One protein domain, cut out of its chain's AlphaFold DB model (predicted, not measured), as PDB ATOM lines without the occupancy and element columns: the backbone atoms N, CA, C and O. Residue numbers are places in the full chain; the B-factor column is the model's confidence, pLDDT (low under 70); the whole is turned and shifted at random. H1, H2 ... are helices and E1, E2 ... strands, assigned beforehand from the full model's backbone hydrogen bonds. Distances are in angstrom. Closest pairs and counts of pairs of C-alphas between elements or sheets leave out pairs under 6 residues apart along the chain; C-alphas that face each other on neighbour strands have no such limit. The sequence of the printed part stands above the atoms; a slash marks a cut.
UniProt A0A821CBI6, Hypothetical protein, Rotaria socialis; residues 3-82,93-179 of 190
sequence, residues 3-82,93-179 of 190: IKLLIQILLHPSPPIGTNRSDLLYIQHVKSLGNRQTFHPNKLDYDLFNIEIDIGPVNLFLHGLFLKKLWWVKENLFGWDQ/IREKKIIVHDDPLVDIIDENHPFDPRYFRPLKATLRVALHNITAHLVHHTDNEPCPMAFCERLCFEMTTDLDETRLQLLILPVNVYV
ATOM      1  N   ILE A   3     121.986  95.961 222.852       91.81
ATOM      2  CA  ILE A   3     121.563  97.163 222.134       91.81
ATOM      3  C   ILE A   3     121.283  96.746 220.700       91.81
ATOM      4  O   ILE A   3     122.151  96.177 220.036       91.81
ATOM      5  N   LYS A   4     120.077  97.035 220.226       94.06
ATOM      6  CA  LYS A   4     119.702  96.937 218.822       94.06
ATOM      7  C   LYS A   4     119.354  98.333 218.334       94.06
ATOM      8  O   LYS A   4     118.551  99.029 218.949       94.06
ATOM      9  N   LEU A   5     119.990  98.722 217.238       95.12
ATOM     10  CA  LEU A   5     119.736  99.971 216.540       95.12
ATOM     11  C   LEU A   5     119.397  99.628 215.094       95.12
ATOM     12  O   LEU A   5     120.214  99.027 214.395       95.12
ATOM     13  N   LEU A   6     118.204 100.013 214.660       95.62
ATOM     14  CA  LEU A   6     117.783  99.943 213.271       95.62
ATOM     15  C   LEU A   6     117.592 101.367 212.762       95.62
ATOM     16  O   LEU A   6     116.815 102.135 213.323       95.62
ATOM     17  N   ILE A   7     118.302 101.703 211.692       95.81
ATOM     18  CA  ILE A   7     118.106 102.948 210.954       95.81
ATOM     19  C   ILE A   7     117.661 102.549 209.556       95.81
ATOM     20  O   ILE A   7     118.391 101.860 208.842       95.81
ATOM     21  N   GLN A   8     116.465 102.973 209.173       95.31
ATOM     22  CA  GLN A   8     115.923 102.761 207.842       95.31
ATOM     23  C   GLN A   8     115.651 104.113 207.200       95.31
ATOM     24  O   GLN A   8     114.909 104.936 207.730       95.31
ATOM     25  N   ILE A   9     116.243 104.311 206.028       94.06
ATOM     26  CA  ILE A   9     116.041 105.497 205.207       94.06
ATOM     27  C   ILE A   9     115.494 105.014 203.870       94.06
ATOM     28  O   ILE A   9     116.143 104.220 203.187       94.06
ATOM     29  N   LEU A  10     114.299 105.469 203.512       92.00
ATOM     30  CA  LEU A  10     113.730 105.268 202.187       92.00
ATOM     31  C   LEU A  10     113.629 106.625 201.507       92.00
ATOM     32  O   LEU A  10     112.805 107.453 201.886       92.00
ATOM     33  N   LEU A  11     114.470 106.819 200.497       88.31
ATOM     34  CA  LEU A  11     114.412 107.983 199.627       88.31
ATOM     35  C   LEU A  11     113.679 107.584 198.356       88.31
ATOM     36  O   LEU A  11     114.080 106.632 197.676       88.31
ATOM     37  N   HIS A  12     112.613 108.299 198.023       81.69
ATOM     38  CA  HIS A  12     111.937 108.086 196.757       81.69
ATOM     39  C   HIS A  12     112.792 108.666 195.630       81.69
ATOM     40  O   HIS A  12     113.235 109.818 195.716       81.69
ATOM     41  N   PRO A  13     113.037 107.899 194.550       69.44
ATOM     42  CA  PRO A  13     113.795 108.417 193.428       69.44
ATOM     43  C   PRO A  13     113.085 109.652 192.874       69.44
ATOM     44  O   PRO A  13     111.855 109.696 192.766       69.44
ATOM     45  N   SER A  14     113.854 110.670 192.488       59.81
ATOM     46  CA  SER A  14     113.298 111.717 191.640       59.81
ATOM     47  C   SER A  14     112.721 111.057 190.383       59.81
ATOM     48  O   SER A  14     113.401 110.179 189.838       59.81
ATOM     49  N   PRO A  15     111.535 111.455 189.885       55.09
ATOM     50  CA  PRO A  15     111.104 110.995 188.572       55.09
ATOM     51  C   PRO A  15     112.252 111.239 187.579       55.09
ATOM     52  O   PRO A  15     112.896 112.295 187.645       55.09
ATOM     53  N   PRO A  16     112.600 110.248 186.739       45.75
ATOM     54  CA  PRO A  16     113.782 110.341 185.902       45.75
ATOM     55  C   PRO A  16     113.656 111.550 184.978       45.75
ATOM     56  O   PRO A  16     112.614 111.759 184.346       45.75
ATOM     57  N   ILE A  17     114.734 112.334 184.904       47.56
ATOM     58  CA  ILE A  17     114.907 113.412 183.927       47.56
ATOM     59  C   ILE A  17     114.792 112.760 182.543       47.56
ATOM     60  O   ILE A  17     115.704 112.067 182.104       47.56
ATOM     61  N   GLY A  18     113.630 112.908 181.902       46.66
ATOM     62  CA  GLY A  18     113.308 112.245 180.634       46.66
ATOM     63  C   GLY A  18     111.960 111.522 180.588       46.66
ATOM     64  O   GLY A  18     111.551 111.109 179.506       46.66
ATOM     65  N   THR A  19     111.230 111.406 181.703       41.72
ATOM     66  CA  THR A  19     109.785 111.116 181.630       41.72
ATOM     67  C   THR A  19     109.110 112.222 180.827       41.72
ATOM     68  O   THR A  19     109.432 113.399 181.003       41.72
ATOM     69  N   ASN A  20     108.282 111.828 179.853       40.16
ATOM     70  CA  ASN A  20     107.752 112.713 178.822       40.16
ATOM     71  C   ASN A  20     107.325 114.059 179.411       40.16
ATOM     72  O   ASN A  20     106.542 114.123 180.357       40.16
ATOM     73  N   ARG A  21     107.822 115.140 178.799       44.25
ATOM     74  CA  ARG A  21     107.494 116.536 179.128       44.25
ATOM     75  C   ARG A  21     105.989 116.768 179.349       44.25
ATOM     76  O   ARG A  21     105.648 117.690 180.069       44.25
ATOM     77  N   SER A  22     105.109 115.949 178.768       49.47
ATOM     78  CA  SER A  22     103.649 115.980 178.941       49.47
ATOM     79  C   SER A  22     103.158 115.708 180.364       49.47
ATOM     80  O   SER A  22     102.186 116.336 180.773       49.47
ATOM     81  N   ASP A  23     103.828 114.857 181.141       44.06
ATOM     82  CA  ASP A  23     103.342 114.485 182.481       44.06
ATOM     83  C   ASP A  23     103.774 115.519 183.538       44.06
ATOM     84  O   ASP A  23     103.105 115.725 184.547       44.06
ATOM     85  N   LEU A  24     104.852 116.259 183.249       44.09
ATOM     86  CA  LEU A  24     105.307 117.422 184.020       44.09
ATOM     87  C   LEU A  24     104.703 118.748 183.516       44.09
ATOM     88  O   LEU A  24     104.796 119.775 184.194       44.09
ATOM     89  N   LEU A  25     104.032 118.743 182.358       42.59
ATOM     90  CA  LEU A  25     103.364 119.918 181.787       42.59
ATOM     91  C   LEU A  25     102.111 120.345 182.565       42.59
ATOM     92  O   LEU A  25     101.627 121.453 182.341       42.59
ATOM     93  N   TYR A  26     101.638 119.554 183.536       40.12
ATOM     94  CA  TYR A  26     100.588 120.013 184.451       40.12
ATOM     95  C   TYR A  26     101.069 121.129 185.401       40.12
ATOM     96  O   TYR A  26     100.250 121.858 185.945       40.12
ATOM     97  N   ILE A  27     102.385 121.322 185.564       45.03
ATOM     98  CA  ILE A  27     102.941 122.360 186.453       45.03
ATOM     99  C   ILE A  27     103.496 123.561 185.661       45.03
ATOM    100  O   ILE A  27     103.678 124.645 186.210       45.03
ATOM    101  N   GLN A  28     103.691 123.435 184.342       39.97
ATOM    102  CA  GLN A  28     104.296 124.492 183.517       39.97
ATOM    103  C   GLN A  28     103.316 125.497 182.883       39.97
ATOM    104  O   GLN A  28     103.765 126.419 182.205       39.97
ATOM    105  N   HIS A  29     102.005 125.405 183.132       37.91
ATOM    106  CA  HIS A  29     101.029 126.417 182.691       37.91
ATOM    107  C   HIS A  29     100.530 127.311 183.838       37.91
ATOM    108  O   HIS A  29      99.339 127.393 184.120       37.91
ATOM    109  N   VAL A  30     101.454 128.044 184.470       43.19
ATOM    110  CA  VAL A  30     101.121 129.170 185.367       43.19
ATOM    111  C   VAL A  30     101.987 130.388 185.060       43.19
ATOM    112  O   VAL A  30     102.615 130.985 185.926       43.19
ATOM    113  N   LYS A  31     102.030 130.782 183.789       40.28
ATOM    114  CA  LYS A  31     102.348 132.166 183.409       40.28
ATOM    115  C   LYS A  31     101.391 132.619 182.311       40.28
ATOM    116  O   LYS A  31     101.771 132.839 181.171       40.28
ATOM    117  N   SER A  32     100.118 132.726 182.675       34.84
ATOM    118  CA  SER A  32      99.121 133.522 181.961       34.84
ATOM    119  C   SER A  32      98.025 133.889 182.958       34.84
ATOM    120  O   SER A  32      97.349 133.009 183.476       34.84
ATOM    121  N   LEU A  33      97.955 135.180 183.287       39.03
ATOM    122  CA  LEU A  33      96.866 135.885 183.966       39.03
ATOM    123  C   LEU A  33      96.145 135.151 185.126       39.03
ATOM    124  O   LEU A  33      95.220 134.373 184.933       39.03
ATOM    125  N   GLY A  34      96.469 135.543 186.363       38.03
ATOM    126  CA  GLY A  34      95.469 135.598 187.441       38.03
ATOM    127  C   GLY A  34      95.130 134.315 188.207       38.03
ATOM    128  O   GLY A  34      94.173 134.342 188.971       38.03
ATOM    129  N   ASN A  35      95.889 133.223 188.080       41.12
ATOM    130  CA  ASN A  35      95.620 132.005 188.853       41.12
ATOM    131  C   ASN A  35      96.928 131.359 189.342       41.12
ATOM    132  O   ASN A  35      97.495 130.506 188.666       41.12
ATOM    133  N   ARG A  36      97.452 131.800 190.497       46.00
ATOM    134  CA  ARG A  36      98.591 131.148 191.176       46.00
ATOM    135  C   ARG A  36      98.162 129.726 191.555       46.00
ATOM    136  O   ARG A  36      97.504 129.555 192.576       46.00
ATOM    137  N   GLN A  37      98.493 128.709 190.754       52.78
ATOM    138  CA  GLN A  37      98.302 127.327 191.200       52.78
ATOM    139  C   GLN A  37      99.229 127.084 192.390       52.78
ATOM    140  O   GLN A  37     100.448 127.215 192.285       52.78
ATOM    141  N   THR A  38      98.642 126.765 193.535       58.91
ATOM    142  CA  THR A  38      99.362 126.442 194.760       58.91
ATOM    143  C   THR A  38      99.868 125.001 194.660       58.91
ATOM    144  O   THR A  38      99.099 124.037 194.568       58.91
ATOM    145  N   PHE A  39     101.187 124.825 194.605       67.00
ATOM    146  CA  PHE A  39     101.788 123.510 194.807       67.00
ATOM    147  C   PHE A  39     101.622 123.121 196.281       67.00
ATOM    148  O   PHE A  39     101.890 123.929 197.166       67.00
ATOM    149  N   HIS A  40     101.176 121.890 196.537       71.38
ATOM    150  CA  HIS A  40     101.066 121.339 197.886       71.38
ATOM    151  C   HIS A  40     102.056 120.174 198.021       71.38
ATOM    152  O   HIS A  40     101.964 119.248 197.208       71.38
ATOM    153  N   PRO A  41     102.954 120.179 199.026       73.12
ATOM    154  CA  PRO A  41     103.926 119.105 199.272       73.12
ATOM    155  C   PRO A  41     103.313 117.701 199.360       73.12
ATOM    156  O   PRO A  41     103.900 116.750 198.859       73.12
ATOM    157  N   ASN A  42     102.080 117.587 199.875       76.44
ATOM    158  CA  ASN A  42     101.305 116.338 199.949       76.44
ATOM    159  C   ASN A  42     101.014 115.674 198.588       76.44
ATOM    160  O   ASN A  42     100.491 114.564 198.546       76.44
ATOM    161  N   LYS A  43     101.327 116.331 197.464       78.81
ATOM    162  CA  LYS A  43     101.266 115.722 196.124       78.81
ATOM    163  C   LYS A  43     102.444 114.783 195.835       78.81
ATOM    164  O   LYS A  43     102.405 114.082 194.828       78.81
ATOM    165  N   LEU A  44     103.494 114.807 196.656       81.19
ATOM    166  CA  LEU A  44     104.654 113.928 196.546       81.19
ATOM    167  C   LEU A  44     104.620 112.858 197.636       81.19
ATOM    168  O   LEU A  44     104.242 113.138 198.771       81.19
ATOM    169  N   ASP A  45     105.088 111.655 197.298       85.62
ATOM    170  CA  ASP A  45     105.321 110.610 198.294       85.62
ATOM    171  C   ASP A  45     106.367 111.057 199.319       85.62
ATOM    172  O   ASP A  45     107.369 111.695 198.973       85.62
ATOM    173  N   TYR A  46     106.129 110.680 200.571       89.69
ATOM    174  CA  TYR A  46     106.998 110.992 201.695       89.69
ATOM    175  C   TYR A  46     108.300 110.208 201.621       89.69
ATOM    176  O   TYR A  46     108.273 108.985 201.491       89.69
ATOM    177  N   ASP A  47     109.433 110.872 201.820       91.00
ATOM    178  CA  ASP A  47     110.644 110.152 202.212       91.00
ATOM    179  C   ASP A  47     110.474 109.627 203.638       91.00
ATOM    180  O   ASP A  47     109.853 110.281 204.477       91.00
ATOM    181  N   LEU A  48     110.976 108.424 203.913       94.19
ATOM    182  CA  LEU A  48     110.809 107.785 205.216       94.19
ATOM    183  C   LEU A  48     112.136 107.751 205.958       94.19
ATOM    184  O   LEU A  48     113.151 107.299 205.423       94.19
ATOM    185  N   PHE A  49     112.099 108.160 207.219       94.69
ATOM    186  CA  PHE A  49     113.224 108.084 208.134       94.69
ATOM    187  C   PHE A  49     112.785 107.408 209.428       94.69
ATOM    188  O   PHE A  49     112.100 108.009 210.249       94.69
ATOM    189  N   ASN A  50     113.176 106.152 209.614       96.12
ATOM    190  CA  ASN A  50     112.796 105.371 210.783       96.12
ATOM    191  C   ASN A  50     114.029 105.035 211.619       96.12
ATOM    192  O   ASN A  50     115.005 104.478 211.112       96.12
ATOM    193  N   ILE A  51     113.955 105.333 212.912       97.50
ATOM    194  CA  ILE A  51     114.924 104.926 213.924       97.50
ATOM    195  C   ILE A  51     114.200 104.037 214.927       97.50
ATOM    196  O   ILE A  51     113.238 104.470 215.559       97.50
ATOM    197  N   GLU A  52     114.703 102.824 215.126       97.44
ATOM    198  CA  GLU A  52     114.277 101.950 216.215       97.44
ATOM    199  C   GLU A  52     115.470 101.622 217.118       97.44
ATOM    200  O   GLU A  52     116.523 101.174 216.662       97.44
ATOM    201  N   ILE A  53     115.300 101.868 218.414       97.31
ATOM    202  CA  ILE A  53     116.281 101.641 219.470       97.31
ATOM    203  C   ILE A  53     115.654 100.677 220.472       97.31
ATOM    204  O   ILE A  53     114.611 100.976 221.044       97.31
ATOM    205  N   ASP A  54     116.297  99.542 220.712       96.56
ATOM    206  CA  ASP A  54     115.877  98.547 221.703       96.56
ATOM    207  C   ASP A  54     117.077  98.203 222.598       96.56
ATOM    208  O   ASP A  54     118.123  97.749 222.121       96.56
ATOM    209  N   ILE A  55     116.959  98.512 223.891       96.38
ATOM    210  CA  ILE A  55     118.044  98.449 224.871       96.38
ATOM    211  C   ILE A  55     117.573  97.685 226.110       96.38
ATOM    212  O   ILE A  55     116.588  98.056 226.743       96.38
ATOM    213  N   GLY A  56     118.338  96.685 226.549       92.19
ATOM    214  CA  GLY A  56     118.135  96.079 227.866       92.19
ATOM    215  C   GLY A  56     119.142  94.991 228.238       92.19
ATOM    216  O   GLY A  56     119.754  94.385 227.352       92.19
ATOM    217  N   PRO A  57     119.339  94.698 229.539       94.94
ATOM    218  CA  PRO A  57     118.864  95.446 230.716       94.94
ATOM    219  C   PRO A  57     119.536  96.829 230.858       94.94
ATOM    220  O   PRO A  57     120.654  97.016 230.367       94.94
ATOM    221  N   VAL A  58     118.867  97.785 231.518       93.75
ATOM    222  CA  VAL A  58     119.316  99.190 231.634       93.75
ATOM    223  C   VAL A  58     119.514  99.596 233.094       93.75
ATOM    224  O   VAL A  58     118.597  99.465 233.895       93.75
ATOM    225  N   ASN A  59     120.674 100.179 233.415       92.69
ATOM    226  CA  ASN A  59     120.918 100.850 234.694       92.69
ATOM    227  C   ASN A  59     120.981 102.366 234.469       92.69
ATOM    228  O   ASN A  59     121.840 102.840 233.724       92.69
ATOM    229  N   LEU A  60     120.072 103.118 235.086       90.19
ATOM    230  CA  LEU A  60     119.990 104.573 234.982       90.19
ATOM    231  C   LEU A  60     120.423 105.222 236.295       90.19
ATOM    232  O   LEU A  60     119.961 104.842 237.364       90.19
ATOM    233  N   PHE A  61     121.254 106.254 236.207       88.69
ATOM    234  CA  PHE A  61     121.588 107.114 237.338       88.69
ATOM    235  C   PHE A  61     120.902 108.459 237.125       88.69
ATOM    236  O   PHE A  61     121.280 109.249 236.260       88.69
ATOM    237  N   LEU A  62     119.825 108.687 237.870       83.31
ATOM    238  CA  LEU A  62     119.004 109.882 237.774       83.31
ATOM    239  C   LEU A  62     119.512 110.898 238.788       83.31
ATOM    240  O   LEU A  62     119.359 110.722 239.991       83.31
ATOM    241  N   HIS A  63     120.095 111.989 238.309       84.75
ATOM    242  CA  HIS A  63     120.404 113.126 239.167       84.75
ATOM    243  C   HIS A  63     119.146 113.980 239.357       84.75
ATOM    244  O   HIS A  63     118.446 114.280 238.388       84.75
ATOM    245  N   GLY A  64     118.872 114.444 240.580       74.81
ATOM    246  CA  GLY A  64     117.692 115.278 240.866       74.81
ATOM    247  C   GLY A  64     117.584 116.543 239.992       74.81
ATOM    248  O   GLY A  64     116.483 116.965 239.636       74.81
ATOM    249  N   LEU A  65     118.720 117.100 239.551       74.88
ATOM    250  CA  LEU A  65     118.769 118.204 238.581       74.88
ATOM    251  C   LEU A  65     118.168 117.829 237.217       74.88
ATOM    252  O   LEU A  65     117.506 118.655 236.589       74.88
ATOM    253  N   PHE A  66     118.369 116.587 236.771       69.69
ATOM    254  CA  PHE A  66     117.812 116.071 235.524       69.69
ATOM    255  C   PHE A  66     116.303 115.833 235.645       69.69
ATOM    256  O   PHE A  66     115.551 116.226 234.758       69.69
ATOM    257  N   LEU A  67     115.831 115.303 236.780       72.25
ATOM    258  CA  LEU A  67     114.395 115.128 237.036       72.25
ATOM    259  C   LEU A  67     113.633 116.459 237.007       72.25
ATOM    260  O   LEU A  67     112.564 116.550 236.409       72.25
ATOM    261  N   LYS A  68     114.216 117.525 237.571       75.62
ATOM    262  CA  LYS A  68     113.638 118.875 237.481       75.62
ATOM    263  C   LYS A  68     113.536 119.363 236.031       75.62
ATOM    264  O   LYS A  68     112.604 120.085 235.696       75.62
ATOM    265  N   LYS A  69     114.471 118.959 235.165       70.81
ATOM    266  CA  LYS A  69     114.459 119.310 233.737       70.81
ATOM    267  C   LYS A  69     113.421 118.511 232.941       70.81
ATOM    268  O   LYS A  69     112.859 119.064 232.000       70.81
ATOM    269  N   LEU A  70     113.095 117.281 233.350       69.81
ATOM    270  CA  LEU A  70     112.002 116.497 232.750       69.81
ATOM    271  C   LEU A  70     110.635 117.182 232.892       69.81
ATOM    272  O   LEU A  70     109.778 117.012 232.029       69.81
ATOM    273  N   TRP A  71     110.447 118.015 233.920       68.25
ATOM    274  CA  TRP A  71     109.248 118.848 234.036       68.25
ATOM    275  C   TRP A  71     109.077 119.778 232.827       68.25
ATOM    276  O   TRP A  71     107.988 119.884 232.283       68.25
ATOM    277  N   TRP A  72     110.159 120.385 232.338       64.81
ATOM    278  CA  TRP A  72     110.107 121.249 231.153       64.81
ATOM    279  C   TRP A  72     109.942 120.476 229.843       64.81
ATOM    280  O   TRP A  72     109.344 120.989 228.904       64.81
ATOM    281  N   VAL A  73     110.424 119.231 229.776       64.50
ATOM    282  CA  VAL A  73     110.176 118.330 228.635       64.50
ATOM    283  C   VAL A  73     108.675 118.096 228.477       64.50
ATOM    284  O   VAL A  73     108.171 118.152 227.359       64.50
ATOM    285  N   LYS A  74     107.951 117.912 229.589       67.44
ATOM    286  CA  LYS A  74     106.494 117.779 229.564       67.44
ATOM    287  C   LYS A  74     105.819 119.029 228.979       67.44
ATOM    288  O   LYS A  74     104.963 118.901 228.112       67.44
ATOM    289  N   GLU A  75     106.226 120.216 229.422       64.56
ATOM    290  CA  GLU A  75     105.632 121.483 228.968       64.56
ATOM    291  C   GLU A  75     105.907 121.763 227.476       64.56
ATOM    292  O   GLU A  75     105.005 122.194 226.759       64.56
ATOM    293  N   ASN A  76     107.104 121.418 226.979       59.59
ATOM    294  CA  ASN A  76     107.501 121.650 225.583       59.59
ATOM    295  C   ASN A  76     106.952 120.607 224.587       59.59
ATOM    296  O   ASN A  76     106.603 120.967 223.462       59.59
ATOM    297  N   LEU A  77     106.881 119.321 224.963       60.38
ATOM    298  CA  LEU A  77     106.432 118.238 224.066       60.38
ATOM    299  C   LEU A  77     104.921 117.981 224.108       60.38
ATOM    300  O   LEU A  77     104.373 117.552 223.098       60.38
ATOM    301  N   PHE A  78     104.243 118.236 225.234       62.72
ATOM    302  CA  PHE A  78     102.787 118.039 225.358       62.72
ATOM    303  C   PHE A  78     101.980 119.342 225.266       62.72
ATOM    304  O   PHE A  78     100.756 119.308 225.371       62.72
ATOM    305  N   GLY A  79     102.650 120.471 225.021       57.81
ATOM    306  CA  GLY A  79     102.017 121.657 224.452       57.81
ATOM    307  C   GLY A  79     101.197 122.517 225.409       57.81
ATOM    308  O   GLY A  79     100.275 123.183 224.947       57.81
ATOM    309  N   TRP A  80     101.513 122.560 226.709       47.00
ATOM    310  CA  TRP A  80     100.826 123.530 227.578       47.00
ATOM    311  C   TRP A  80     101.246 124.981 227.276       47.00
ATOM    312  O   TRP A  80     100.447 125.891 227.468       47.00
ATOM    313  N   ASP A  81     102.454 125.191 226.737       54.81
ATOM    314  CA  ASP A  81     102.978 126.514 226.358       54.81
ATOM    315  C   ASP A  81     103.521 126.534 224.916       54.81
ATOM    316  O   ASP A  81     104.560 127.118 224.606       54.81
ATOM    317  N   GLN A  82     102.835 125.846 223.997       56.22
ATOM    318  CA  GLN A  82     103.053 126.069 222.567       56.22
ATOM    319  C   GLN A  82     102.310 127.339 222.162       56.22
ATOM    320  O   GLN A  82     101.179 127.300 221.678       56.22
ATOM    321  N   ILE A  93     108.705 141.273 204.701       44.62
ATOM    322  CA  ILE A  93     108.978 141.276 203.249       44.62
ATOM    323  C   ILE A  93     109.056 142.707 202.687       44.62
ATOM    324  O   ILE A  93     109.542 142.904 201.575       44.62
ATOM    325  N   ARG A  94     108.625 143.740 203.430       42.22
ATOM    326  CA  ARG A  94     108.595 145.104 202.877       42.22
ATOM    327  C   ARG A  94     109.853 145.929 203.076       42.22
ATOM    328  O   ARG A  94     110.163 146.694 202.173       42.22
ATOM    329  N   GLU A  95     110.622 145.783 204.150       41.69
ATOM    330  CA  GLU A  95     111.757 146.693 204.366       41.69
ATOM    331  C   GLU A  95     112.900 146.055 205.157       41.69
ATOM    332  O   GLU A  95     113.152 146.408 206.303       41.69
ATOM    333  N   LYS A  96     113.632 145.130 204.534       34.06
ATOM    334  CA  LYS A  96     115.105 145.120 204.508       34.06
ATOM    335  C   LYS A  96     115.600 143.791 203.965       34.06
ATOM    336  O   LYS A  96     115.237 142.719 204.422       34.06
ATOM    337  N   LYS A  97     116.540 143.935 203.042       40.16
ATOM    338  CA  LYS A  97     117.631 143.025 202.710       40.16
ATOM    339  C   LYS A  97     118.354 142.557 203.991       40.16
ATOM    340  O   LYS A  97     119.454 143.015 204.279       40.16
ATOM    341  N   ILE A  98     117.721 141.703 204.794       33.47
ATOM    342  CA  ILE A  98     118.383 140.897 205.816       33.47
ATOM    343  C   ILE A  98     118.620 139.559 205.149       33.47
ATOM    344  O   ILE A  98     117.769 138.684 205.067       33.47
ATOM    345  N   ILE A  99     119.805 139.508 204.574       39.56
ATOM    346  CA  ILE A  99     120.523 138.320 204.175       39.56
ATOM    347  C   ILE A  99     120.436 137.302 205.330       39.56
ATOM    348  O   ILE A  99     121.132 137.444 206.334       39.56
ATOM    349  N   VAL A 100     119.564 136.302 205.201       38.47
ATOM    350  CA  VAL A 100     119.705 135.012 205.887       38.47
ATOM    351  C   VAL A 100     120.468 134.148 204.891       38.47
ATOM    352  O   VAL A 100     119.870 133.503 204.040       38.47
ATOM    353  N   HIS A 101     121.798 134.264 204.895       38.31
ATOM    354  CA  HIS A 101     122.662 133.659 203.870       38.31
ATOM    355  C   HIS A 101     122.883 132.147 204.043       38.31
ATOM    356  O   HIS A 101     123.638 131.582 203.261       38.31
ATOM    357  N   ASP A 102     122.254 131.499 205.028       39.84
ATOM    358  CA  ASP A 102     122.589 130.121 205.414       39.84
ATOM    359  C   ASP A 102     121.381 129.163 205.443       39.84
ATOM    360  O   ASP A 102     121.460 128.104 206.060       39.84
ATOM    361  N   ASP A 103     120.276 129.488 204.759       42.25
ATOM    362  CA  ASP A 103     119.233 128.500 204.449       42.25
ATOM    363  C   ASP A 103     119.298 128.126 202.958       42.25
ATOM    364  O   ASP A 103     118.864 128.910 202.108       42.25
ATOM    365  N   PRO A 104     119.780 126.918 202.597       48.62
ATOM    366  CA  PRO A 104     119.958 126.514 201.199       48.62
ATOM    367  C   PRO A 104     118.637 126.424 200.420       48.62
ATOM    368  O   PRO A 104     118.659 126.278 199.204       48.62
ATOM    369  N   LEU A 105     117.488 126.500 201.099       47.84
ATOM    370  CA  LEU A 105     116.161 126.511 200.485       47.84
ATOM    371  C   LEU A 105     115.737 127.900 199.988       47.84
ATOM    372  O   LEU A 105     114.947 127.974 199.051       47.84
ATOM    373  N   VAL A 106     116.246 128.989 200.575       48.94
ATOM    374  CA  VAL A 106     115.842 130.362 200.216       48.94
ATOM    375  C   VAL A 106     116.477 130.794 198.890       48.94
ATOM    376  O   VAL A 106     115.810 131.425 198.072       48.94
ATOM    377  N   ASP A 107     117.704 130.348 198.616       46.38
ATOM    378  CA  ASP A 107     118.409 130.611 197.351       46.38
ATOM    379  C   ASP A 107     117.787 129.879 196.140       46.38
ATOM    380  O   ASP A 107     117.967 130.290 194.994       46.38
ATOM    381  N   ILE A 108     117.013 128.809 196.373       50.16
ATOM    382  CA  ILE A 108     116.330 128.027 195.322       50.16
ATOM    383  C   ILE A 108     115.085 128.760 194.793       50.16
ATOM    384  O   ILE A 108     114.634 128.501 193.678       50.16
ATOM    385  N   ILE A 109     114.543 129.703 195.571       52.78
ATOM    386  CA  ILE A 109     113.360 130.506 195.226       52.78
ATOM    387  C   ILE A 109     113.781 131.829 194.555       52.78
ATOM    388  O   ILE A 109     113.052 132.819 194.592       52.78
ATOM    389  N   ASP A 110     114.958 131.883 193.929       51.41
ATOM    390  CA  ASP A 110     115.273 132.967 193.001       51.41
ATOM    391  C   ASP A 110     114.345 132.856 191.776       51.41
ATOM    392  O   ASP A 110     114.227 131.790 191.165       51.41
ATOM    393  N   GLU A 111     113.683 133.951 191.388       54.31
ATOM    394  CA  GLU A 111     112.688 133.982 190.297       54.31
ATOM    395  C   GLU A 111     113.258 133.531 188.936       54.31
ATOM    396  O   GLU A 111     112.507 133.255 187.991       54.31
ATOM    397  N   ASN A 112     114.588 133.444 188.843       56.22
ATOM    398  CA  ASN A 112     115.345 133.008 187.677       56.22
ATOM    399  C   ASN A 112     115.446 131.479 187.527       56.22
ATOM    400  O   ASN A 112     115.800 131.010 186.442       56.22
ATOM    401  N   HIS A 113     115.127 130.695 188.563       56.03
ATOM    402  CA  HIS A 113     115.197 129.232 188.516       56.03
ATOM    403  C   HIS A 113     113.813 128.601 188.274       56.03
ATOM    404  O   HIS A 113     112.805 129.045 188.828       56.03
ATOM    405  N   PRO A 114     113.716 127.558 187.427       66.00
ATOM    406  CA  PRO A 114     112.461 126.846 187.235       66.00
ATOM    407  C   PRO A 114     112.043 126.163 188.543       66.00
ATOM    408  O   PRO A 114     112.848 125.476 189.167       66.00
ATOM    409  N   PHE A 115     110.774 126.322 188.929       68.94
ATOM    410  CA  PHE A 115     110.203 125.639 190.089       68.94
ATOM    411  C   PHE A 115     110.399 124.123 189.974       68.94
ATOM    412  O   PHE A 115     109.949 123.504 189.006       68.94
ATOM    413  N   ASP A 116     111.038 123.535 190.982       70.88
ATOM    414  CA  ASP A 116     111.259 122.101 191.077       70.88
ATOM    415  C   ASP A 116     110.561 121.549 192.330       70.88
ATOM    416  O   ASP A 116     111.007 121.808 193.453       70.88
ATOM    417  N   PRO A 117     109.468 120.778 192.170       70.25
ATOM    418  CA  PRO A 117     108.703 120.267 193.303       70.25
ATOM    419  C   PRO A 117     109.518 119.320 194.192       70.25
ATOM    420  O   PRO A 117     109.153 119.120 195.347       70.25
ATOM    421  N   ARG A 118     110.634 118.758 193.700       71.62
ATOM    422  CA  ARG A 118     111.469 117.805 194.447       71.62
ATOM    423  C   ARG A 118     112.075 118.402 195.717       71.62
ATOM    424  O   ARG A 118     112.260 117.664 196.676       71.62
ATOM    425  N   TYR A 119     112.332 119.711 195.746       72.31
ATOM    426  CA  TYR A 119     112.853 120.396 196.937       72.31
ATOM    427  C   TYR A 119     111.842 120.491 198.082       72.31
ATOM    428  O   TYR A 119     112.220 120.739 199.219       72.31
ATOM    429  N   PHE A 120     110.562 120.272 197.789       75.44
ATOM    430  CA  PHE A 120     109.467 120.358 198.749       75.44
ATOM    431  C   PHE A 120     108.891 118.978 199.081       75.44
ATOM    432  O   PHE A 120     107.741 118.878 199.505       75.44
ATOM    433  N   ARG A 121     109.647 117.898 198.841       81.62
ATOM    434  CA  ARG A 121     109.202 116.546 199.183       81.62
ATOM    435  C   ARG A 121     109.072 116.417 200.706       81.62
ATOM    436  O   ARG A 121     110.027 116.742 201.412       81.62
ATOM    437  N   PRO A 122     107.925 115.952 201.222       86.62
ATOM    438  CA  PRO A 122     107.738 115.847 202.658       86.62
ATOM    439  C   PRO A 122     108.525 114.659 203.234       86.62
ATOM    440  O   PRO A 122     108.736 113.643 202.569       86.62
ATOM    441  N   LEU A 123     108.947 114.789 204.493       88.19
ATOM    442  CA  LEU A 123     109.629 113.744 205.255       88.19
ATOM    443  C   LEU A 123     108.671 113.184 206.305       88.19
ATOM    444  O   LEU A 123     108.067 113.939 207.062       88.19
ATOM    445  N   LYS A 124     108.567 111.859 206.375       92.25
ATOM    446  CA  LYS A 124     107.908 111.154 207.468       92.25
ATOM    447  C   LYS A 124     108.966 110.512 208.350       92.25
ATOM    448  O   LYS A 124     109.670 109.596 207.921       92.25
ATOM    449  N   ALA A 125     109.069 110.990 209.583       94.56
ATOM    450  CA  ALA A 125     110.041 110.521 210.556       94.56
ATOM    451  C   ALA A 125     109.361 109.676 211.639       94.56
ATOM    452  O   ALA A 125     108.374 110.103 212.231       94.56
ATOM    453  N   THR A 126     109.912 108.500 211.930       95.38
ATOM    454  CA  THR A 126     109.462 107.628 213.021       95.38
ATOM    455  C   THR A 126     110.629 107.351 213.959       95.38
ATOM    456  O   THR A 126     111.667 106.853 213.534       95.38
ATOM    457  N   LEU A 127     110.461 107.634 215.246       96.06
ATOM    458  CA  LEU A 127     111.403 107.282 216.302       96.06
ATOM    459  C   LEU A 127     110.725 106.324 217.273       96.06
ATOM    460  O   LEU A 127     109.700 106.657 217.862       96.06
ATOM    461  N   ARG A 128     111.331 105.160 217.483       97.38
ATOM    462  CA  ARG A 128     110.922 104.166 218.473       97.38
ATOM    463  C   ARG A 128     112.074 103.888 219.412       97.38
ATOM    464  O   ARG A 128     113.170 103.559 218.971       97.38
ATOM    465  N   VAL A 129     111.823 103.992 220.706       96.62
ATOM    466  CA  VAL A 129     112.783 103.667 221.758       96.62
ATOM    467  C   VAL A 129     112.114 102.710 222.729       96.62
ATOM    468  O   VAL A 129     111.057 103.018 223.269       96.62
ATOM    469  N   ALA A 130     112.724 101.558 222.966       96.75
ATOM    470  CA  ALA A 130     112.304 100.572 223.944       96.75
ATOM    471  C   ALA A 130     113.455 100.302 224.912       96.75
ATOM    472  O   ALA A 130     114.553  99.920 224.514       96.75
ATOM    473  N   LEU A 131     113.200 100.523 226.195       96.31
ATOM    474  CA  LEU A 131     114.105 100.205 227.285       96.31
ATOM    475  C   LEU A 131     113.501  99.052 228.083       96.31
ATOM    476  O   LEU A 131     112.324  99.102 228.440       96.31
ATOM    477  N   HIS A 132     114.303  98.038 228.378       96.31
ATOM    478  CA  HIS A 132     113.886  96.826 229.075       96.31
ATOM    479  C   HIS A 132     114.659  96.640 230.377       96.31
ATOM    480  O   HIS A 132     115.852  96.944 230.437       96.31
ATOM    481  N   ASN A 133     113.992  96.066 231.383       96.00
ATOM    482  CA  ASN A 133     114.560  95.722 232.689       96.00
ATOM    483  C   ASN A 133     115.370  96.889 233.271       96.00
ATOM    484  O   ASN A 133     116.590  96.805 233.436       96.00
ATOM    485  N   ILE A 134     114.681  98.005 233.489       96.19
ATOM    486  CA  ILE A 134     115.261  99.266 233.934       96.19
ATOM    487  C   ILE A 134     115.409  99.229 235.451       96.19
ATOM    488  O   ILE A 134     114.423  99.067 236.169       96.19
ATOM    489  N   THR A 135     116.631  99.444 235.921       95.06
ATOM    490  CA  THR A 135     116.943  99.767 237.313       95.06
ATOM    491  C   THR A 135     117.435 101.206 237.354       95.06
ATOM    492  O   THR A 135     118.435 101.542 236.724       95.06
ATOM    493  N   ALA A 136     116.717 102.081 238.044       92.88
ATOM    494  CA  ALA A 136     117.045 103.492 238.152       92.88
ATOM    495  C   ALA A 136     117.424 103.843 239.592       92.88
ATOM    496  O   ALA A 136     116.676 103.547 240.518       92.88
ATOM    497  N   HIS A 137     118.558 104.510 239.768       90.94
ATOM    498  CA  HIS A 137     119.056 104.996 241.049       90.94
ATOM    499  C   HIS A 137     118.917 106.515 241.097       90.94
ATOM    500  O   HIS A 137     119.435 107.209 240.217       90.94
ATOM    501  N   LEU A 138     118.230 107.045 242.108       87.56
ATOM    502  CA  LEU A 138     118.196 108.481 242.357       87.56
ATOM    503  C   LEU A 138     119.476 108.879 243.090       87.56
ATOM    504  O   LEU A 138     119.620 108.658 244.291       87.56
ATOM    505  N   VAL A 139     120.415 109.461 242.350       83.12
ATOM    506  CA  VAL A 139     121.709 109.857 242.900       83.12
ATOM    507  C   VAL A 139     121.509 111.036 243.845       83.12
ATOM    508  O   VAL A 139     121.028 112.102 243.443       83.12
ATOM    509  N   HIS A 140     121.926 110.845 245.091       76.44
ATOM    510  CA  HIS A 140     121.974 111.868 246.123       76.44
ATOM    511  C   HIS A 140     123.434 112.154 246.509       76.44
ATOM    512  O   HIS A 140     124.325 111.361 246.219       76.44
ATOM    513  N   HIS A 141     123.700 113.325 247.088       68.25
ATOM    514  CA  HIS A 141     125.064 113.803 247.357       68.25
ATOM    515  C   HIS A 141     125.631 113.322 248.708       68.25
ATOM    516  O   HIS A 141     126.718 113.744 249.089       68.25
ATOM    517  N   THR A 142     124.913 112.477 249.452       64.81
ATOM    518  CA  THR A 142     125.379 111.957 250.745       64.81
ATOM    519  C   THR A 142     125.655 110.462 250.649       64.81
ATOM    520  O   THR A 142     124.848 109.704 250.121       64.81
ATOM    521  N   ASP A 143     126.810 110.045 251.167       65.56
ATOM    522  CA  ASP A 143     127.294 108.662 251.067       65.56
ATOM    523  C   ASP A 143     126.664 107.708 252.103       65.56
ATOM    524  O   ASP A 143     126.850 106.497 252.019       65.56
ATOM    525  N   ASN A 144     125.928 108.239 253.087       66.31
ATOM    526  CA  ASN A 144     125.461 107.483 254.259       66.31
ATOM    527  C   ASN A 144     123.967 107.124 254.247       66.31
ATOM    528  O   ASN A 144     123.525 106.421 255.151       66.31
ATOM    529  N   GLU A 145     123.196 107.592 253.263       71.44
ATOM    530  CA  GLU A 145     121.758 107.321 253.183       71.44
ATOM    531  C   GLU A 145     121.451 106.280 252.092       71.44
ATOM    532  O   GLU A 145     122.099 106.270 251.038       71.44
ATOM    533  N   PRO A 146     120.452 105.409 252.304       76.44
ATOM    534  CA  PRO A 146     120.013 104.450 251.297       76.44
ATOM    535  C   PRO A 146     119.538 105.169 250.025       76.44
ATOM    536  O   PRO A 146     118.673 106.045 250.056       76.44
ATOM    537  N   CYS A 147     120.112 104.798 248.874       83.88
ATOM    538  CA  CYS A 147     119.776 105.403 247.585       83.88
ATOM    539  C   CYS A 147     118.363 104.976 247.149       83.88
ATOM    540  O   CYS A 147     118.135 103.776 246.972       83.88
ATOM    541  N   PRO A 148     117.426 105.914 246.912       89.25
ATOM    542  CA  PRO A 148     116.118 105.567 246.379       89.25
ATOM    543  C   PRO A 148     116.253 104.919 245.003       89.25
ATOM    544  O   PRO A 148     116.973 105.420 244.132       89.25
ATOM    545  N   MET A 149     115.537 103.820 244.788       91.31
ATOM    546  CA  MET A 149     115.599 103.061 243.541       91.31
ATOM    547  C   MET A 149     114.222 102.912 242.917       91.31
ATOM    548  O   MET A 149     113.215 102.824 243.613       91.31
ATOM    549  N   ALA A 150     114.173 102.831 241.595       92.06
ATOM    550  CA  ALA A 150     112.970 102.492 240.858       92.06
ATOM    551  C   ALA A 150     113.254 101.367 239.865       92.06
ATOM    552  O   ALA A 150     114.272 101.379 239.175       92.06
ATOM    553  N   PHE A 151     112.334 100.416 239.770       95.31
ATOM    554  CA  PHE A 151     112.393  99.320 238.813       95.31
ATOM    555  C   PHE A 151     111.213  99.409 237.862       95.31
ATOM    556  O   PHE A 151     110.076  99.588 238.296       95.31
ATOM    557  N   CYS A 152     111.481  99.272 236.569       95.31
ATOM    558  CA  CYS A 152     110.466  99.277 235.526       95.31
ATOM    559  C   CYS A 152     110.808  98.192 234.507       95.31
ATOM    560  O   CYS A 152     111.922  98.143 233.987       95.31
ATOM    561  N   GLU A 153     109.858  97.310 234.208       95.69
ATOM    562  CA  GLU A 153     110.088  96.217 233.256       95.69
ATOM    563  C   GLU A 153     110.309  96.734 231.835       95.69
ATOM    564  O   GLU A 153     111.148  96.209 231.097       95.69
ATOM    565  N   ARG A 154     109.557  97.769 231.445       95.00
ATOM    566  CA  ARG A 154     109.614  98.322 230.096       95.00
ATOM    567  C   ARG A 154     109.153  99.771 230.048       95.00
ATOM    568  O   ARG A 154     108.058 100.097 230.507       95.00
ATOM    569  N   LEU A 155     109.955 100.600 229.392       95.31
ATOM    570  CA  LEU A 155     109.586 101.945 228.968       95.31
ATOM    571  C   LEU A 155     109.700 102.004 227.448       95.31
ATOM    572  O   LEU A 155     110.767 101.735 226.899       95.31
ATOM    573  N   CYS A 156     108.612 102.350 226.768       96.12
ATOM    574  CA  CYS A 156     108.591 102.543 225.325       96.12
ATOM    575  C   CYS A 156     108.119 103.944 224.968       96.12
ATOM    576  O   CYS A 156     107.108 104.419 225.475       96.12
ATOM    577  N   PHE A 157     108.841 104.566 224.053       94.94
ATOM    578  CA  PHE A 157     108.535 105.856 223.470       94.94
ATOM    579  C   PHE A 157     108.439 105.687 221.957       94.94
ATOM    580  O   PHE A 157     109.366 105.167 221.337       94.94
ATOM    581  N   GLU A 158     107.334 106.122 221.366       95.56
ATOM    582  CA  GLU A 158     107.154 106.188 219.920       95.56
ATOM    583  C   GLU A 158     106.733 107.601 219.526       95.56
ATOM    584  O   GLU A 158     105.805 108.167 220.100       95.56
ATOM    585  N   MET A 159     107.410 108.168 218.535       94.81
ATOM    586  CA  MET A 159     107.065 109.444 217.927       94.81
ATOM    587  C   MET A 159     107.024 109.269 216.417       94.81
ATOM    588  O   MET A 159     107.978 108.771 215.827       94.81
ATOM    589  N   THR A 160     105.924 109.676 215.795       94.25
ATOM    590  CA  THR A 160     105.784 109.720 214.339       94.25
ATOM    591  C   THR A 160     105.425 111.138 213.933       94.25
ATOM    592  O   THR A 160     104.417 111.665 214.394       94.25
ATOM    593  N   THR A 161     106.231 111.732 213.066       91.00
ATOM    594  CA  THR A 161     106.010 113.057 212.493       91.00
ATOM    595  C   THR A 161     105.812 112.910 210.993       91.00
ATOM    596  O   THR A 161     106.639 112.295 210.318       91.00
ATOM    597  N   ASP A 162     104.725 113.465 210.478       88.00
ATOM    598  CA  ASP A 162     104.522 113.721 209.055       88.00
ATOM    599  C   ASP A 162     104.323 115.231 208.823       88.00
ATOM    600  O   ASP A 162     104.672 116.039 209.685       88.00
ATOM    601  N   LEU A 163     103.859 115.631 207.635       83.50
ATOM    602  CA  LEU A 163     103.716 117.048 207.293       83.50
ATOM    603  C   LEU A 163     102.629 117.731 208.130       83.50
ATOM    604  O   LEU A 163     102.736 118.922 208.416       83.50
ATOM    605  N   ASP A 164     101.578 116.988 208.467       83.44
ATOM    606  CA  ASP A 164     100.344 117.546 209.004       83.44
ATOM    607  C   ASP A 164     100.307 117.441 210.535       83.44
ATOM    608  O   ASP A 164      99.715 118.292 211.203       83.44
ATOM    609  N   GLU A 165     100.951 116.425 211.117       84.81
ATOM    610  CA  GLU A 165     100.927 116.200 212.557       84.81
ATOM    611  C   GLU A 165     102.169 115.481 213.109       84.81
ATOM    612  O   GLU A 165     102.920 114.782 212.427       84.81
ATOM    613  N   THR A 166     102.368 115.627 214.420       84.69
ATOM    614  CA  THR A 166     103.284 114.791 215.202       84.69
ATOM    615  C   THR A 166     102.491 114.042 216.259       84.69
ATOM    616  O   THR A 166     101.815 114.641 217.092       84.69
ATOM    617  N   ARG A 167     102.584 112.714 216.235       89.12
ATOM    618  CA  ARG A 167     101.931 111.806 217.178       89.12
ATOM    619  C   ARG A 167     102.972 111.202 218.103       89.12
ATOM    620  O   ARG A 167     103.994 110.703 217.638       89.12
ATOM    621  N   LEU A 168     102.684 111.204 219.400       91.56
ATOM    622  CA  LEU A 168     103.561 110.670 220.437       91.56
ATOM    623  C   LEU A 168     102.801 109.647 221.277       91.56
ATOM    624  O   LEU A 168     101.672 109.888 221.704       91.56
ATOM    625  N   GLN A 169     103.431 108.504 221.521       92.25
ATOM    626  CA  GLN A 169     102.951 107.464 222.418       92.25
ATOM    627  C   GLN A 169     104.035 107.126 223.439       92.25
ATOM    628  O   GLN A 169     105.200 106.925 223.100       92.25
ATOM    629  N   LEU A 170     103.638 107.061 224.706       92.25
ATOM    630  CA  LEU A 170     104.503 106.679 225.811       92.25
ATOM    631  C   LEU A 170     103.836 105.527 226.557       92.25
ATOM    632  O   LEU A 170     102.732 105.673 227.078       92.25
ATOM    633  N   LEU A 171     104.516 104.388 226.611       94.56
ATOM    634  CA  LEU A 171     104.125 103.236 227.407       94.56
ATOM    635  C   LEU A 171     105.133 103.071 228.539       94.56
ATOM    636  O   LEU A 171     106.327 102.896 228.304       94.56
ATOM    637  N   ILE A 172     104.633 103.082 229.766       93.75
ATOM    638  CA  ILE A 172     105.416 102.798 230.963       93.75
ATOM    639  C   ILE A 172     104.728 101.621 231.650       93.75
ATOM    640  O   ILE A 172     103.580 101.739 232.080       93.75
ATOM    641  N   LEU A 173     105.404 100.470 231.706       95.25
ATOM    642  CA  LEU A 173     104.967  99.358 232.552       95.25
ATOM    643  C   LEU A 173     105.122  99.735 234.035       95.25
ATOM    644  O   LEU A 173     105.869 100.669 234.339       95.25
ATOM    645  N   PRO A 174     104.435  99.037 234.960       94.75
ATOM    646  CA  PRO A 174     104.443  99.382 236.378       94.75
ATOM    647  C   PRO A 174     105.845  99.696 236.911       94.75
ATOM    648  O   PRO A 174     106.801  98.955 236.667       94.75
ATOM    649  N   VAL A 175     105.951 100.820 237.623       93.44
ATOM    650  CA  VAL A 175     107.197 101.285 238.234       93.44
ATOM    651  C   VAL A 175     107.128 101.026 239.732       93.44
ATOM    652  O   VAL A 175     106.303 101.617 240.427       93.44
ATOM    653  N   ASN A 176     108.011 100.165 240.228       94.00
ATOM    654  CA  ASN A 176     108.158  99.903 241.655       94.00
ATOM    655  C   ASN A 176     109.237 100.823 242.213       94.00
ATOM    656  O   ASN A 176     110.397 100.710 241.820       94.00
ATOM    657  N   VAL A 177     108.858 101.728 243.110       92.19
ATOM    658  CA  VAL A 177     109.781 102.669 243.751       92.19
ATOM    659  C   VAL A 177     110.054 102.212 245.177       92.19
ATOM    660  O   VAL A 177     109.129 101.937 245.937       92.19
ATOM    661  N   TYR A 178     111.331 102.156 245.531       90.19
ATOM    662  CA  TYR A 178     111.834 101.801 246.846       90.19
ATOM    663  C   TYR A 178     112.515 103.025 247.439       90.19
ATOM    664  O   TYR A 178     113.501 103.531 246.901       90.19
ATOM    665  N   VAL A 179     111.956 103.501 248.543       86.94
ATOM    666  CA  VAL A 179     112.500 104.588 249.349       86.94
ATOM    667  C   VAL A 179     112.555 104.070 250.771       86.94
ATOM    668  O   VAL A 179     111.571 103.517 251.260       86.94
TER     669      VAL A 179
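This is residues 3 to 82 and 93 to 179 of the 190 residues of the protein "Hypothetical protein" of Rotaria socialis (UniProt A0A821CBI6). One long, twisted sheet makes the body: E1, E2, E4, E5 and E6 form its long part, and near one end it bends sharply, with E4 and E5 bending there and E2 and E6 running on into E3 and E7. H2 folds back after E3 and only grazes the sheet, while long loops with the short H1 and H3 lie toward the other end. The printed part has 167 residues, with seven named strands and three named helices, which follow each other along the chain as E1, H1, E2, E3, H2, H3, E4, E5, E6 and E7; the class is mixed, helices and strands. The sheet is branched: E2 and E4 as well as E3 and E4 are parallel neighbours, while E1 and E2, E4 and E5, E5 and E6, and E5 and E7 are antiparallel neighbours. The whole is extended, with a radius of gyration of the C-alphas of 24.7 A, and elongated, spanning 80 by 41 by 25 A.

E1, residues 3 to 10, is an edge strand, antiparallel to E2, residues 47 to 56; N 4 and O 54 are within hydrogen-bond range at 2.8 A. H1, residues 21 to 24, and H3, residues 117 to 120, are not on the sheet. E2 runs on into E3, residues 58 to 63, at 92 degrees. E4, residues 123 to 139, bends by 83 degrees at residue 135. E2 and E3 lie on one side of E4, both parallel to it, with N 51 and O 126 at 2.8 A and N 60 and O 135 at 2.8 A. E5, residues 149 to 161, lies on the other side and forms a hairpin with E4, N 127 and O 159 being 2.8 A apart. E5 bends by 68 degrees at residue 153. E6, residues 166 to 172, and E7, residues 175 to 178, are both antiparallel to E5, with N 158 and O 169 at 2.9 A and N 151 and O 176 at 2.8 A. E4, E5 and E6 are a meander, each strand the antiparallel neighbour of the one before; E5 and E6 are a hairpin. E6 runs on into E7 at 49 degrees. H2, residues 64 to 77, only grazes the sheet; its closest C-alphas to E4 are those of Gly 64 and Leu 138, 7.0 A. In H2, 8 of 10 O i to N i+4 pairs are within hydrogen-bond range; H1 and H3 are too short for one.

E1 begins at C-alpha 3 (121.563, 97.163, 222.134). E2 is 30.2 A long, E4 39.7 A, E5 34.0 A and H2 20.4 A. E7 ends at C-alpha 178 (111.834, 101.801, 246.846).

The C-alphas of Ser 32 and Asn 144, the two farthest apart, are 81.2 A apart. Residues 83 to 92 are not printed, and C-alphas 82 and 93 are 25.3 A apart across the cut. The link H1 to E2 is long. Residues 93 to 104, among others, stand free. The mean pLDDT of the printed part is 73.5; 68 residues are under 70, among them 13 to 39 and 93 to 115.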